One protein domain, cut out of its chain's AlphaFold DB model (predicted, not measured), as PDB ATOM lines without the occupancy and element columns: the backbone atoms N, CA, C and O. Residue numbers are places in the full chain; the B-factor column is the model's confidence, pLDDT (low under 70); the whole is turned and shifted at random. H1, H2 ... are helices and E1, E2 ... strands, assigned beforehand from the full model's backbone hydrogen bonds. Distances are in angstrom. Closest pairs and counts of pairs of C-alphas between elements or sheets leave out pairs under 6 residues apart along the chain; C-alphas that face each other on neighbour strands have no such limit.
ATOM      1  N   LYS A  23     148.394 136.681 137.805       41.34
ATOM      2  CA  LYS A  23     149.578 135.940 137.334       41.34
ATOM      3  C   LYS A  23     149.414 134.412 137.328       41.34
ATOM      4  O   LYS A  23     150.261 133.739 136.750       41.34
ATOM      5  N   SER A  24     148.384 133.869 137.978       52.19
ATOM      6  CA  SER A  24     148.047 132.437 137.957       52.19
ATOM      7  C   SER A  24     146.615 132.157 137.484       52.19
ATOM      8  O   SER A  24     146.077 131.100 137.810       52.19
ATOM      9  N   THR A  25     145.982 133.099 136.779       61.28
ATOM     10  CA  THR A  25     144.656 132.887 136.181       61.28
ATOM     11  C   THR A  25     144.815 132.256 134.801       61.28
ATOM     12  O   THR A  25     145.325 132.895 133.883       61.28
ATOM     13  N   GLU A  26     144.358 131.018 134.642       72.50
ATOM     14  CA  GLU A  26     144.198 130.391 133.326       72.50
ATOM     15  C   GLU A  26     142.834 130.809 132.768       72.50
ATOM     16  O   GLU A  26     141.807 130.478 133.358       72.50
ATOM     17  N   GLN A  27     142.806 131.587 131.685       74.19
ATOM     18  CA  GLN A  27     141.548 132.012 131.066       74.19
ATOM     19  C   GLN A  27     140.925 130.874 130.255       74.19
ATOM     20  O   GLN A  27     141.621 130.139 129.559       74.19
ATOM     21  N   ASP A  28     139.606 130.767 130.340       81.56
ATOM     22  CA  ASP A  28     138.780 129.803 129.621       81.56
ATOM     23  C   ASP A  28     137.770 130.615 128.789       81.56
ATOM     24  O   ASP A  28     136.689 130.941 129.292       81.56
ATOM     25  N   PRO A  29     138.174 131.072 127.586       81.38
ATOM     26  CA  PRO A  29     137.439 132.073 126.825       81.38
ATOM     27  C   PRO A  29     136.100 131.533 126.329       81.38
ATOM     28  O   PRO A  29     135.974 130.369 125.939       81.38
ATOM     29  N   PHE A  30     135.100 132.408 126.305       80.94
ATOM     30  CA  PHE A  30     133.782 132.079 125.782       80.94
ATOM     31  C   PHE A  30     133.809 131.880 124.265       80.94
ATOM     32  O   PHE A  30     134.547 132.551 123.540       80.94
ATOM     33  N   ALA A  31     132.965 130.968 123.790       84.12
ATOM     34  CA  ALA A  31     132.688 130.776 122.371       84.12
ATOM     35  C   ALA A  31     131.257 131.219 122.022       84.12
ATOM     36  O   ALA A  31     130.399 131.323 122.894       84.12
ATOM     37  N   GLU A  32     130.957 131.357 120.729       81.56
ATOM     38  CA  GLU A  32     129.601 131.612 120.199       81.56
ATOM     39  C   GLU A  32     128.528 130.661 120.775       81.56
ATOM     40  O   GLU A  32     127.385 131.039 121.019       81.56
ATOM     41  N   ALA A  33     128.904 129.406 121.048       79.31
ATOM     42  CA  ALA A  33     128.016 128.417 121.657       79.31
ATOM     43  C   ALA A  33     127.716 128.689 123.148       79.31
ATOM     44  O   ALA A  33     126.665 128.275 123.637       79.31
ATOM     45  N   ASP A  34     128.616 129.366 123.873       79.19
ATOM     46  CA  ASP A  34     128.328 129.864 125.220       79.19
ATOM     47  C   ASP A  34     127.385 131.071 125.157       79.19
ATOM     48  O   ASP A  34     126.442 131.108 125.944       79.19
ATOM     49  N   LEU A  35     127.602 132.004 124.215       77.25
ATOM     50  CA  LEU A  35     126.755 133.189 124.022       77.25
ATOM     51  C   LEU A  35     125.293 132.784 123.785       77.25
ATOM     52  O   LEU A  35     124.435 133.157 124.576       77.25
ATOM     53  N   ALA A  36     125.016 131.915 122.807       75.00
ATOM     54  CA  ALA A  36     123.648 131.469 122.511       75.00
ATOM     55  C   ALA A  36     122.962 130.720 123.679       75.00
ATOM     56  O   ALA A  36     121.747 130.815 123.858       75.00
ATOM     57  N   ARG A  37     123.722 129.975 124.504       78.62
ATOM     58  CA  ARG A  37     123.184 129.367 125.738       78.62
ATOM     59  C   ARG A  37     122.818 130.450 126.750       78.62
ATOM     60  O   ARG A  37     121.747 130.397 127.347       78.62
ATOM     61  N   ILE A  38     123.715 131.410 126.941       71.44
ATOM     62  CA  ILE A  38     123.608 132.461 127.951       71.44
ATOM     63  C   ILE A  38     122.504 133.457 127.582       71.44
ATOM     64  O   ILE A  38     121.684 133.765 128.434       71.44
ATOM     65  N   GLU A  39     122.366 133.846 126.316       71.00
ATOM     66  CA  GLU A  39     121.216 134.592 125.780       71.00
ATOM     67  C   GLU A  39     119.862 133.939 126.108       71.00
ATOM     68  O   GLU A  39     118.890 134.629 126.433       71.00
ATOM     69  N   GLN A  40     119.776 132.609 126.013       68.50
ATOM     70  CA  GLN A  40     118.557 131.870 126.334       68.50
ATOM     71  C   GLN A  40     118.324 131.812 127.850       68.50
ATOM     72  O   GLN A  40     117.249 132.202 128.303       68.50
ATOM     73  N   GLU A  41     119.335 131.407 128.629       67.38
ATOM     74  CA  GLU A  41     119.270 131.361 130.098       67.38
ATOM     75  C   GLU A  41     118.931 132.739 130.700       67.38
ATOM     76  O   GLU A  41     118.105 132.832 131.606       67.38
ATOM     77  N   TYR A  42     119.505 133.828 130.178       65.81
ATOM     78  CA  TYR A  42     119.217 135.187 130.639       65.81
ATOM     79  C   TYR A  42     117.817 135.656 130.252       65.81
ATOM     80  O   TYR A  42     117.135 136.208 131.106       65.81
ATOM     81  N   ALA A  43     117.363 135.432 129.016       62.94
ATOM     82  CA  ALA A  43     116.026 135.831 128.563       62.94
ATOM     83  C   ALA A  43     114.895 135.237 129.423       62.94
ATOM     84  O   ALA A  43     113.932 135.932 129.772       62.94
ATOM     85  N   ASP A  44     115.047 133.971 129.822       62.28
ATOM     86  CA  ASP A  44     114.098 133.283 130.701       62.28
ATOM     87  C   ASP A  44     114.090 133.880 132.129       62.28
ATOM     88  O   ASP A  44     113.073 133.829 132.824       62.28
ATOM     89  N   HIS A  45     115.195 134.506 132.557       61.81
ATOM     90  CA  HIS A  45     115.323 135.194 133.847       61.81
ATOM     91  C   HIS A  45     114.971 136.693 133.813       61.81
ATOM     92  O   HIS A  45     114.452 137.219 134.797       61.81
ATOM     93  N   GLU A  46     115.203 137.385 132.701       55.56
ATOM     94  CA  GLU A  46     114.994 138.831 132.530       55.56
ATOM     95  C   GLU A  46     113.517 139.225 132.678       55.56
ATOM     96  O   GLU A  46     113.182 140.141 133.440       55.56
ATOM     97  N   THR A  47     112.632 138.411 132.087       54.00
ATOM     98  CA  THR A  47     111.163 138.485 132.222       54.00
ATOM     99  C   THR A  47     110.700 138.571 133.688       54.00
ATOM    100  O   THR A  47     109.653 139.149 133.982       54.00
ATOM    101  N   LEU A  48     111.467 137.993 134.621       47.59
ATOM    102  CA  LEU A  48     111.133 137.909 136.047       47.59
ATOM    103  C   LEU A  48     111.734 139.040 136.899       47.59
ATOM    104  O   LEU A  48     111.292 139.222 138.034       47.59
ATOM    105  N   VAL A  49     112.746 139.763 136.403       50.59
ATOM    106  CA  VAL A  49     113.594 140.652 137.228       50.59
ATOM    107  C   VAL A  49     113.477 142.126 136.838       50.59
ATOM    108  O   VAL A  49     113.351 142.975 137.721       50.59
ATOM    109  N   SER A  50     113.522 142.446 135.543       55.09
ATOM    110  CA  SER A  50     113.585 143.833 135.049       55.09
ATOM    111  C   SER A  50     112.308 144.279 134.332       55.09
ATOM    112  O   SER A  50     112.011 145.475 134.298       55.09
ATOM    113  N   GLY A  51     111.554 143.333 133.763       57.94
ATOM    114  CA  GLY A  51     110.433 143.624 132.866       57.94
ATOM    115  C   GLY A  51     110.862 144.204 131.511       57.94
ATOM    116  O   GLY A  51     110.011 144.744 130.801       57.94
ATOM    117  N   MET A  52     112.152 144.126 131.164       65.94
ATOM    118  CA  MET A  52     112.630 144.362 129.802       65.94
ATOM    119  C   MET A  52     112.226 143.180 128.904       65.94
ATOM    120  O   MET A  52     111.941 142.074 129.367       65.94
ATOM    121  N   ASP A  53     112.088 143.460 127.610       69.94
ATOM    122  CA  ASP A  53     111.710 142.451 126.629       69.94
ATOM    123  C   ASP A  53     112.855 141.436 126.416       69.94
ATOM    124  O   ASP A  53     114.002 141.855 126.242       69.94
ATOM    125  N   PRO A  54     112.592 140.116 126.378       67.94
ATOM    126  CA  PRO A  54     113.656 139.122 126.253       67.94
ATOM    127  C   PRO A  54     114.459 139.177 124.943       67.94
ATOM    128  O   PRO A  54     115.625 138.783 124.945       67.94
ATOM    129  N   GLU A  55     113.896 139.659 123.828       74.94
ATOM    130  CA  GLU A  55     114.671 139.882 122.596       74.94
ATOM    131  C   GLU A  55     115.560 141.124 122.738       74.94
ATOM    132  O   GLU A  55     116.732 141.093 122.351       74.94
ATOM    133  N   GLN A  56     115.045 142.186 123.371       73.75
ATOM    134  CA  GLN A  56     115.848 143.356 123.735       73.75
ATOM    135  C   GLN A  56     117.013 142.960 124.655       73.75
ATOM    136  O   GLN A  56     118.148 143.345 124.384       73.75
ATOM    137  N   ALA A  57     116.762 142.146 125.680       69.94
ATOM    138  CA  ALA A  57     117.775 141.675 126.619       69.94
ATOM    139  C   ALA A  57     118.917 140.916 125.933       69.94
ATOM    140  O   ALA A  57     120.087 141.166 126.222       69.94
ATOM    141  N   ARG A  58     118.580 140.018 124.995       73.12
ATOM    142  CA  ARG A  58     119.559 139.280 124.179       73.12
ATOM    143  C   ARG A  58     120.397 140.210 123.315       73.12
ATOM    144  O   ARG A  58     121.607 140.051 123.272       73.12
ATOM    145  N   SER A  59     119.776 141.219 122.700       79.50
ATOM    146  CA  SER A  59     120.463 142.169 121.808       79.50
ATOM    147  C   SER A  59     121.531 143.049 122.478       79.50
ATOM    148  O   SER A  59     122.232 143.776 121.781       79.50
ATOM    149  N   LEU A  60     121.642 143.003 123.810       79.06
ATOM    150  CA  LEU A  60     122.671 143.702 124.583       79.06
ATOM    151  C   LEU A  60     123.902 142.832 124.880       79.06
ATOM    152  O   LEU A  60     124.877 143.368 125.410       79.06
ATOM    153  N   TRP A  61     123.859 141.523 124.596       83.81
ATOM    154  CA  TRP A  61     124.977 140.598 124.800       83.81
ATOM    155  C   TRP A  61     125.804 140.433 123.527       83.81
ATOM    156  O   TRP A  61     125.270 140.175 122.452       83.81
ATOM    157  N   GLU A  62     127.123 140.536 123.665       86.38
ATOM    158  CA  GLU A  62     128.092 140.353 122.582       86.38
ATOM    159  C   GLU A  62     129.297 139.528 123.073       86.38
ATOM    160  O   GLU A  62     129.525 139.370 124.277       86.38
ATOM    161  N   LEU A  63     130.085 138.986 122.140       85.56
ATOM    162  CA  LEU A  63     131.340 138.287 122.424       85.56
ATOM    163  C   LEU A  63     132.523 139.153 121.964       85.56
ATOM    164  O   LEU A  63     132.673 139.405 120.770       85.56
ATOM    165  N   GLU A  64     133.393 139.566 122.890       83.12
ATOM    166  CA  GLU A  64     134.573 140.398 122.598       83.12
ATOM    167  C   GLU A  64     135.827 139.756 123.208       83.12
ATOM    168  O   GLU A  64     135.883 139.521 124.413       83.12
ATOM    169  N   ASP A  65     136.833 139.433 122.388       81.38
ATOM    170  CA  ASP A  65     138.132 138.879 122.814       81.38
ATOM    171  C   ASP A  65     138.063 137.689 123.806       81.38
ATOM    172  O   ASP A  65     138.940 137.494 124.649       81.38
ATOM    173  N   GLY A  66     137.018 136.860 123.700       77.38
ATOM    174  CA  GLY A  66     136.785 135.707 124.583       77.38
ATOM    175  C   GLY A  66     136.088 136.038 125.910       77.38
ATOM    176  O   GLY A  66     135.979 135.159 126.767       77.38
ATOM    177  N   TYR A  67     135.596 137.266 126.071       82.25
ATOM    178  CA  TYR A  67     134.725 137.726 127.152       82.25
ATOM    179  C   TYR A  67     133.280 137.870 126.661       82.25
ATOM    180  O   TYR A  67     133.041 138.162 125.491       82.25
ATOM    181  N   LEU A  68     132.315 137.727 127.571       83.69
ATOM    182  CA  LEU A  68     130.920 138.100 127.311       83.69
ATOM    183  C   LEU A  68     130.712 139.552 127.715       83.69
ATOM    184  O   LEU A  68     130.869 139.883 128.890       83.69
ATOM    185  N   VAL A  69     130.354 140.401 126.767       84.38
ATOM    186  CA  VAL A  69     130.089 141.823 126.986       84.38
ATOM    187  C   VAL A  69     128.586 142.044 127.078       84.38
ATOM    188  O   VAL A  69     127.826 141.456 126.315       84.38
ATOM    189  N   PHE A  70     128.157 142.892 128.010       81.56
ATOM    190  CA  PHE A  70     126.780 143.362 128.116       81.56
ATOM    191  C   PHE A  70     126.762 144.887 128.067       81.56
ATOM    192  O   PHE A  70     127.221 145.553 129.001       81.56
ATOM    193  N   ALA A  71     126.258 145.430 126.959       80.81
ATOM    194  CA  ALA A  71     126.342 146.842 126.594       80.81
ATOM    195  C   ALA A  71     125.022 147.592 126.847       80.81
ATOM    196  O   ALA A  71     124.375 148.097 125.928       80.81
ATOM    197  N   ALA A  72     124.596 147.667 128.110       71.12
ATOM    198  CA  ALA A  72     123.410 148.432 128.490       71.12
ATOM    199  C   ALA A  72     123.649 149.954 128.415       71.12
ATOM    200  O   ALA A  72     124.740 150.436 128.705       71.12
ATOM    201  N   GLU A  73     122.592 150.734 128.141       66.69
ATOM    202  CA  GLU A  73     122.654 152.208 128.000       66.69
ATOM    203  C   GLU A  73     123.302 152.945 129.189       66.69
ATOM    204  O   GLU A  73     123.775 154.072 129.043       66.69
ATOM    205  N   VAL A  74     123.283 152.337 130.380       65.50
ATOM    206  CA  VAL A  74     123.778 152.934 131.629       65.50
ATOM    207  C   VAL A  74     125.261 152.638 131.868       65.50
ATOM    208  O   VAL A  74     125.946 153.474 132.449       65.50
ATOM    209  N   ASN A  75     125.735 151.450 131.482       71.00
ATOM    210  CA  ASN A  75     127.079 150.930 131.749       71.00
ATOM    211  C   ASN A  75     127.322 149.677 130.894       71.00
ATOM    212  O   ASN A  75     126.476 148.781 130.876       71.00
ATOM    213  N   THR A  76     128.518 149.555 130.323       80.69
ATOM    214  CA  THR A  76     129.002 148.305 129.721       80.69
ATOM    215  C   THR A  76     129.750 147.481 130.769       80.69
ATOM    216  O   THR A  76     130.618 148.008 131.470       80.69
ATOM    217  N   ILE A  77     129.468 146.183 130.862       80.38
ATOM    218  CA  ILE A  77     130.290 145.224 131.620       80.38
ATOM    219  C   ILE A  77     130.860 144.164 130.686       80.38
ATOM    220  O   ILE A  77     130.268 143.874 129.650       80.38
ATOM    221  N   ARG A  78     131.960 143.532 131.093       83.38
ATOM    222  CA  ARG A  78     132.387 142.249 130.536       83.38
ATOM    223  C   ARG A  78     132.525 141.206 131.634       83.38
ATOM    224  O   ARG A  78     132.918 141.514 132.761       83.38
ATOM    225  N   ILE A  79     132.240 139.964 131.281       82.44
ATOM    226  CA  ILE A  79     132.355 138.793 132.138       82.44
ATOM    227  C   ILE A  79     133.449 137.898 131.561       82.44
ATOM    228  O   ILE A  79     133.446 137.592 130.368       82.44
ATOM    229  N   GLY A  80     134.393 137.491 132.407       81.19
ATOM    230  CA  GLY A  80     135.428 136.508 132.088       81.19
ATOM    231  C   GLY A  80     135.232 135.209 132.871       81.19
ATOM    232  O   GLY A  80     134.695 135.224 133.981       81.19
ATOM    233  N   ARG A  81     135.689 134.090 132.298       83.12
ATOM    234  CA  ARG A  81     135.728 132.754 132.917       83.12
ATOM    235  C   ARG A  81     137.158 132.215 132.889       83.12
ATOM    236  O   ARG A  81     137.942 132.512 131.987       83.12
ATOM    237  N   GLY A  82     137.520 131.430 133.896       81.25
ATOM    238  CA  GLY A  82     138.837 130.811 133.979       81.25
ATOM    239  C   GLY A  82     139.046 130.024 135.264       81.25
ATOM    240  O   GLY A  82     138.106 129.756 136.011       81.25
ATOM    241  N   HIS A  83     140.296 129.678 135.544       76.56
ATOM    242  CA  HIS A  83     140.705 128.967 136.746       76.56
ATOM    243  C   HIS A  83     141.608 129.852 137.601       76.56
ATOM    244  O   HIS A  83     142.680 130.273 137.169       76.56
ATOM    245  N   ILE A  84     141.183 130.106 138.840       69.38
ATOM    246  CA  ILE A  84     141.951 130.838 139.850       69.38
ATOM    247  C   ILE A  84     142.287 129.835 140.957       69.38
ATOM    248  O   ILE A  84     141.396 129.233 141.552       69.38
ATOM    249  N   TYR A  85     143.579 129.589 141.187       70.88
ATOM    250  CA  TYR A  85     144.074 128.546 142.106       70.88
ATOM    251  C   TYR A  85     143.484 127.138 141.854       70.88
ATOM    252  O   TYR A  85     143.285 126.361 142.786       70.88
ATOM    253  N   GLY A  86     143.203 126.803 140.589       69.56
ATOM    254  CA  GLY A  86     142.612 125.517 140.193       69.56
ATOM    255  C   GLY A  86     141.100 125.400 140.421       69.56
ATOM    256  O   GLY A  86     140.545 124.322 140.221       69.56
ATOM    257  N   LEU A  87     140.423 126.482 140.820       70.81
ATOM    258  CA  LEU A  87     138.964 126.551 140.912       70.81
ATOM    259  C   LEU A  87     138.402 127.341 139.732       70.81
ATOM    260  O   LEU A  87     138.815 128.483 139.506       70.81
ATOM    261  N   THR A  88     137.424 126.768 139.027       76.62
ATOM    262  CA  THR A  88     136.620 127.509 138.049       76.62
ATOM    263  C   THR A  88     136.037 128.739 138.732       76.62
ATOM    264  O   THR A  88     135.431 128.645 139.801       76.62
ATOM    265  N   SER A  89     136.306 129.896 138.153       77.00
ATOM    266  CA  SER A  89     135.997 131.206 138.696       77.00
ATOM    267  C   SER A  89     135.601 132.120 137.553       77.00
ATOM    268  O   SER A  89     136.107 132.000 136.435       77.00
ATOM    269  N   TRP A  90     134.718 133.053 137.857       81.25
ATOM    270  CA  TRP A  90     134.240 134.038 136.905       81.25
ATOM    271  C   TRP A  90     134.425 135.415 137.526       81.25
ATOM    272  O   TRP A  90     134.373 135.558 138.754       81.25
ATOM    273  N   TRP A  91     134.651 136.425 136.700       79.19
ATOM    274  CA  TRP A  91     134.839 137.800 137.150       79.19
ATOM    275  C   TRP A  91     134.138 138.783 136.228       79.19
ATOM    276  O   TRP A  91     133.853 138.477 135.073       79.19
ATOM    277  N   VAL A  92     133.846 139.955 136.779       78.94
ATOM    278  CA  VAL A  92     133.116 141.039 136.135       78.94
ATOM    279  C   VAL A  92     134.013 142.264 136.153       78.94
ATOM    280  O   VAL A  92     134.388 142.731 137.234       78.94
ATOM    281  N   ASP A  93     134.317 142.790 134.972       79.69
ATOM    282  CA  ASP A  93     134.966 144.088 134.815       79.69
ATOM    283  C   ASP A  93     133.937 145.092 134.271       79.69
ATOM    284  O   ASP A  93     133.126 144.771 133.402       79.69
ATOM    285  N   LEU A  94     133.972 146.318 134.783       80.19
ATOM    286  CA  LEU A  94     133.180 147.448 134.303       80.19
ATOM    287  C   LEU A  94     133.979 148.216 133.250       80.19
ATOM    288  O   LEU A  94     135.180 148.424 133.437       80.19
ATOM    289  N   GLN A  95     133.339 148.687 132.181       78.31
ATOM    290  CA  GLN A  95     133.969 149.654 131.286       78.31
ATOM    291  C   GLN A  95     134.071 150.996 132.019       78.31
ATOM    292  O   GLN A  95     133.083 151.699 132.233       78.31
ATOM    293  N   SER A  96     135.281 151.325 132.455       69.62
ATOM    294  CA  SER A  96     135.596 152.519 133.223       69.62
ATOM    295  C   SER A  96     136.153 153.583 132.285       69.62
ATOM    296  O   SER A  96     137.215 153.415 131.675       69.62
ATOM    297  N   GLN A  97     135.446 154.710 132.188       58.19
ATOM    298  CA  GLN A  97     136.003 155.932 131.618       58.19
ATOM    299  C   GLN A  97     137.037 156.486 132.603       58.19
ATOM    300  O   GLN A  97     136.745 157.388 133.393       58.19
ATOM    301  N   MET A  98     138.260 155.949 132.568       50.16
ATOM    302  CA  MET A  98     139.387 156.558 133.269       50.16
ATOM    303  C   MET A  98     139.617 157.947 132.676       50.16
ATOM    304  O   MET A  98     140.240 158.083 131.626       50.16
ATOM    305  N   PRO A 105     140.094 159.875 126.571       46.22
ATOM    306  CA  PRO A 105     139.960 158.667 127.378       46.22
ATOM    307  C   PRO A 105     140.290 157.436 126.529       46.22
ATOM    308  O   PRO A 105     139.711 157.243 125.465       46.22
ATOM    309  N   THR A 106     141.222 156.608 126.992       50.22
ATOM    310  CA  THR A 106     141.299 155.210 126.557       50.22
ATOM    311  C   THR A 106     140.365 154.411 127.445       50.22
ATOM    312  O   THR A 106     140.614 154.330 128.652       50.22
ATOM    313  N   ASP A 107     139.313 153.845 126.859       57.97
ATOM    314  CA  ASP A 107     138.384 152.971 127.568       57.97
ATOM    315  C   ASP A 107     139.149 151.811 128.218       57.97
ATOM    316  O   ASP A 107     139.935 151.114 127.570       57.97
ATOM    317  N   GLY A 108     138.960 151.646 129.526       70.62
ATOM    318  CA  GLY A 108     139.647 150.641 130.328       70.62
ATOM    319  C   GLY A 108     138.652 149.727 131.026       70.62
ATOM    320  O   GLY A 108     137.562 150.148 131.399       70.62
ATOM    321  N   TRP A 109     139.035 148.474 131.238       76.38
ATOM    322  CA  TRP A 109     138.226 147.513 131.982       76.38
ATOM    323  C   TRP A 109     138.675 147.464 133.446       76.38
ATOM    324  O   TRP A 109     139.820 147.118 133.742       76.38
ATOM    325  N   GLU A 110     137.776 147.822 134.361       77.00
ATOM    326  CA  GLU A 110     138.024 147.905 135.800       77.00
ATOM    327  C   GLU A 110     137.303 146.777 136.544       77.00
ATOM    328  O   GLU A 110     136.074 146.753 136.634       77.00
ATOM    329  N   TYR A 111     138.081 145.855 137.108       75.00
ATOM    330  CA  TYR A 111     137.585 144.734 137.902       75.00
ATOM    331  C   TYR A 111     136.659 145.185 139.047       75.00
ATOM    332  O   TYR A 111     137.054 145.983 139.898       75.00
ATOM    333  N   GLN A 112     135.452 144.616 139.096       73.06
ATOM    334  CA  GLN A 112     134.446 144.878 140.133       73.06
ATOM    335  C   GLN A 112     134.311 143.708 141.112       73.06
ATOM    336  O   GLN A 112     134.349 143.892 142.329       73.06
ATOM    337  N   ALA A 113     134.135 142.494 140.588       72.50
ATOM    338  CA  ALA A 113     133.816 141.318 141.389       72.50
ATOM    339  C   ALA A 113     134.354 140.032 140.758       72.50
ATOM    340  O   ALA A 113     134.496 139.928 139.544       72.50
ATOM    341  N   HIS A 114     134.597 139.028 141.596       75.75
ATOM    342  CA  HIS A 114     134.741 137.638 141.183       75.75
ATOM    343  C   HIS A 114     133.841 136.779 142.054       75.75
ATOM    344  O   HIS A 114     133.556 137.135 143.201       75.75
ATOM    345  N   PHE A 115     133.478 135.608 141.545       72.12
ATOM    346  CA  PHE A 115     132.833 134.589 142.352       72.12
ATOM    347  C   PHE A 115     133.339 133.197 141.933       72.12
ATOM    348  O   PHE A 115     133.601 132.951 140.748       72.12
ATOM    349  N   PRO A 116     133.531 132.287 142.901       68.19
ATOM    350  CA  PRO A 116     133.992 130.933 142.638       68.19
ATOM    351  C   PRO A 116     132.835 130.006 142.238       68.19
ATOM    352  O   PRO A 116     131.725 130.112 142.760       68.19
ATOM    353  N   GLY A 117     133.136 129.010 141.407       68.31
ATOM    354  CA  GLY A 117     132.237 127.903 141.087       68.31
ATOM    355  C   GLY A 117     131.475 128.062 139.773       68.31
ATOM    356  O   GLY A 117     131.956 128.659 138.810       68.31
ATOM    357  N   ALA A 118     130.298 127.438 139.720       67.12
ATOM    358  CA  ALA A 118     129.420 127.495 138.561       67.12
ATOM    359  C   ALA A 118     128.698 128.844 138.491       67.12
ATOM    360  O   ALA A 118     128.281 129.390 139.512       67.12
ATOM    361  N   PHE A 119     128.510 129.328 137.269       65.38
ATOM    362  CA  PHE A 119     127.605 130.425 136.970       65.38
ATOM    363  C   PHE A 119     126.162 130.022 137.323       65.38
ATOM    364  O   PHE A 119     125.738 128.917 136.974       65.38
ATOM    365  N   THR A 120     125.419 130.874 138.040       65.12
ATOM    366  CA  THR A 120     124.016 130.605 138.409       65.12
ATOM    367  C   THR A 120     123.121 131.829 138.189       65.12
ATOM    368  O   THR A 120     123.609 132.961 138.234       65.12
ATOM    369  N   PRO A 121     121.795 131.646 138.036       59.72
ATOM    370  CA  PRO A 121     120.857 132.761 137.900       59.72
ATOM    371  C   PRO A 121     120.854 133.777 139.050       59.72
ATOM    372  O   PRO A 121     120.530 134.945 138.843       59.72
ATOM    373  N   ASP A 122     121.259 133.382 140.259       61.59
ATOM    374  CA  ASP A 122     121.375 134.315 141.388       61.59
ATOM    375  C   ASP A 122     122.432 135.400 141.130       61.59
ATOM    376  O   ASP A 122     122.305 136.525 141.614       61.59
ATOM    377  N   TRP A 123     123.456 135.092 140.327       68.44
ATOM    378  CA  TRP A 123     124.462 136.062 139.901       68.44
ATOM    379  C   TRP A 123     123.901 137.056 138.896       68.44
ATOM    380  O   TRP A 123     124.266 138.226 138.939       68.44
ATOM    381  N   ILE A 124     123.009 136.600 138.011       62.47
ATOM    382  CA  ILE A 124     122.273 137.465 137.087       62.47
ATOM    383  C   ILE A 124     121.500 138.480 137.920       62.47
ATOM    384  O   ILE A 124     121.700 139.679 137.779       62.47
ATOM    385  N   ASN A 125     120.709 138.016 138.885       62.50
ATOM    386  CA  ASN A 125     119.970 138.900 139.782       62.50
ATOM    387  C   ASN A 125     120.899 139.837 140.594       62.50
ATOM    388  O   ASN A 125     120.595 141.016 140.784       62.50
ATOM    389  N   TRP A 126     122.075 139.368 141.024       66.94
ATOM    390  CA  TRP A 126     123.076 140.235 141.657       66.94
ATOM    391  C   TRP A 126     123.602 141.322 140.702       66.94
ATOM    392  O   TRP A 126     123.598 142.496 141.070       66.94
ATOM    393  N   LEU A 127     123.976 140.971 139.467       66.31
ATOM    394  CA  LEU A 127     124.363 141.930 138.425       66.31
ATOM    395  C   LEU A 127     123.234 142.946 138.203       66.31
ATOM    396  O   LEU A 127     123.455 144.153 138.272       66.31
TER     397      LEU A 127
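This is residues 23 to 98 and 105 to 127 of the 276 residues of an uncharacterized protein of Rhodococcus qingshengii (UniProt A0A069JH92). A strongly twisted wall of antiparallel strands, E2 to E6, has the long helix H1 over one face at its E2 end, and the short helices H2 and H3 pack on the later part of H1. The little strand E1 pairs with the far end of E4. The printed part has 99 residues with three named helices and six named strands, along the chain E1 H1 H2 E2 E3 E4 E5 E6 H3; the sheet is branched and antiparallel, and the class is mixed, helices and strands. The whole is compact, with a radius of gyration of the C-alphas of 13.6 A and spans of 40 by 34 by 24 A.

Begin with the sheet: E2 is residues 61 to 64, E3 67 to 72, E4 75 to 84, 26.3 A long, E5 87 to 96, 27.3 A, and E6 108 to 116, 23.9 A. Find C-alpha 75 at (127.079, 150.930, 131.749), where E4 begins; it bends by 55 degrees at residue 81, and E6 bends by 52 degrees at residue 112. E1 is residues 25 to 27. H1, residues 32 to 49, runs 25.1 A from C-alpha 32 at (129.601, 131.612, 120.199), with a kink of 31 degrees near residue 43. H2 is residues 54 to 58; H3, residues 121 to 127, ends at C-alpha 127, (124.363, 141.930, 138.425).

E2 E3 E4 E5 form a meander, each strand the antiparallel neighbour of the one before. Look for N 62 and O 69, 2.9 A, between E2 and E3; N 70 and O 77, 2.8 A, between E3 and E4; N 80 and O 91, 2.9 A, between E4 and E5; and N 92 and O 113, 2.8 A, between E5 and E6. E1 and E3 lie on one side of E4 and E5 on the other side; N 83 and O 26 of E4 and E1 are 2.8 A apart. H1 is on the sheet, over E2 and along the strands, at 27 degrees on the local plane; their closest C-alphas, Leu 35 and Leu 63, are 7.0 A apart. H1 touches H2 with residues 39 to 47 alone, closest at the C-alphas of Ala 43 and Pro 54, 4.7 A. With residues 42 to 49 alone it touches H3, about perpendicular at 79 degrees, closest at the C-alphas of Val 49 and Asn 125, 7.1 A. Every O i to N i+4 pair is within hydrogen-bond range in H2 and H3, and 11 of 14 in H1.

The farthest C-alphas, Lys 23 and Gly 51, are 40.1 A apart. Residues 99 to 104 are not printed, and C-alphas 98 and 105 stand 6.3 A apart across this cut, in the link from E5 to E6. The links that are printed whole are tight. The mean pLDDT of the printed part is 71.3, and 41 residues are under 70, among them residues 40 to 54 and 116 to 127.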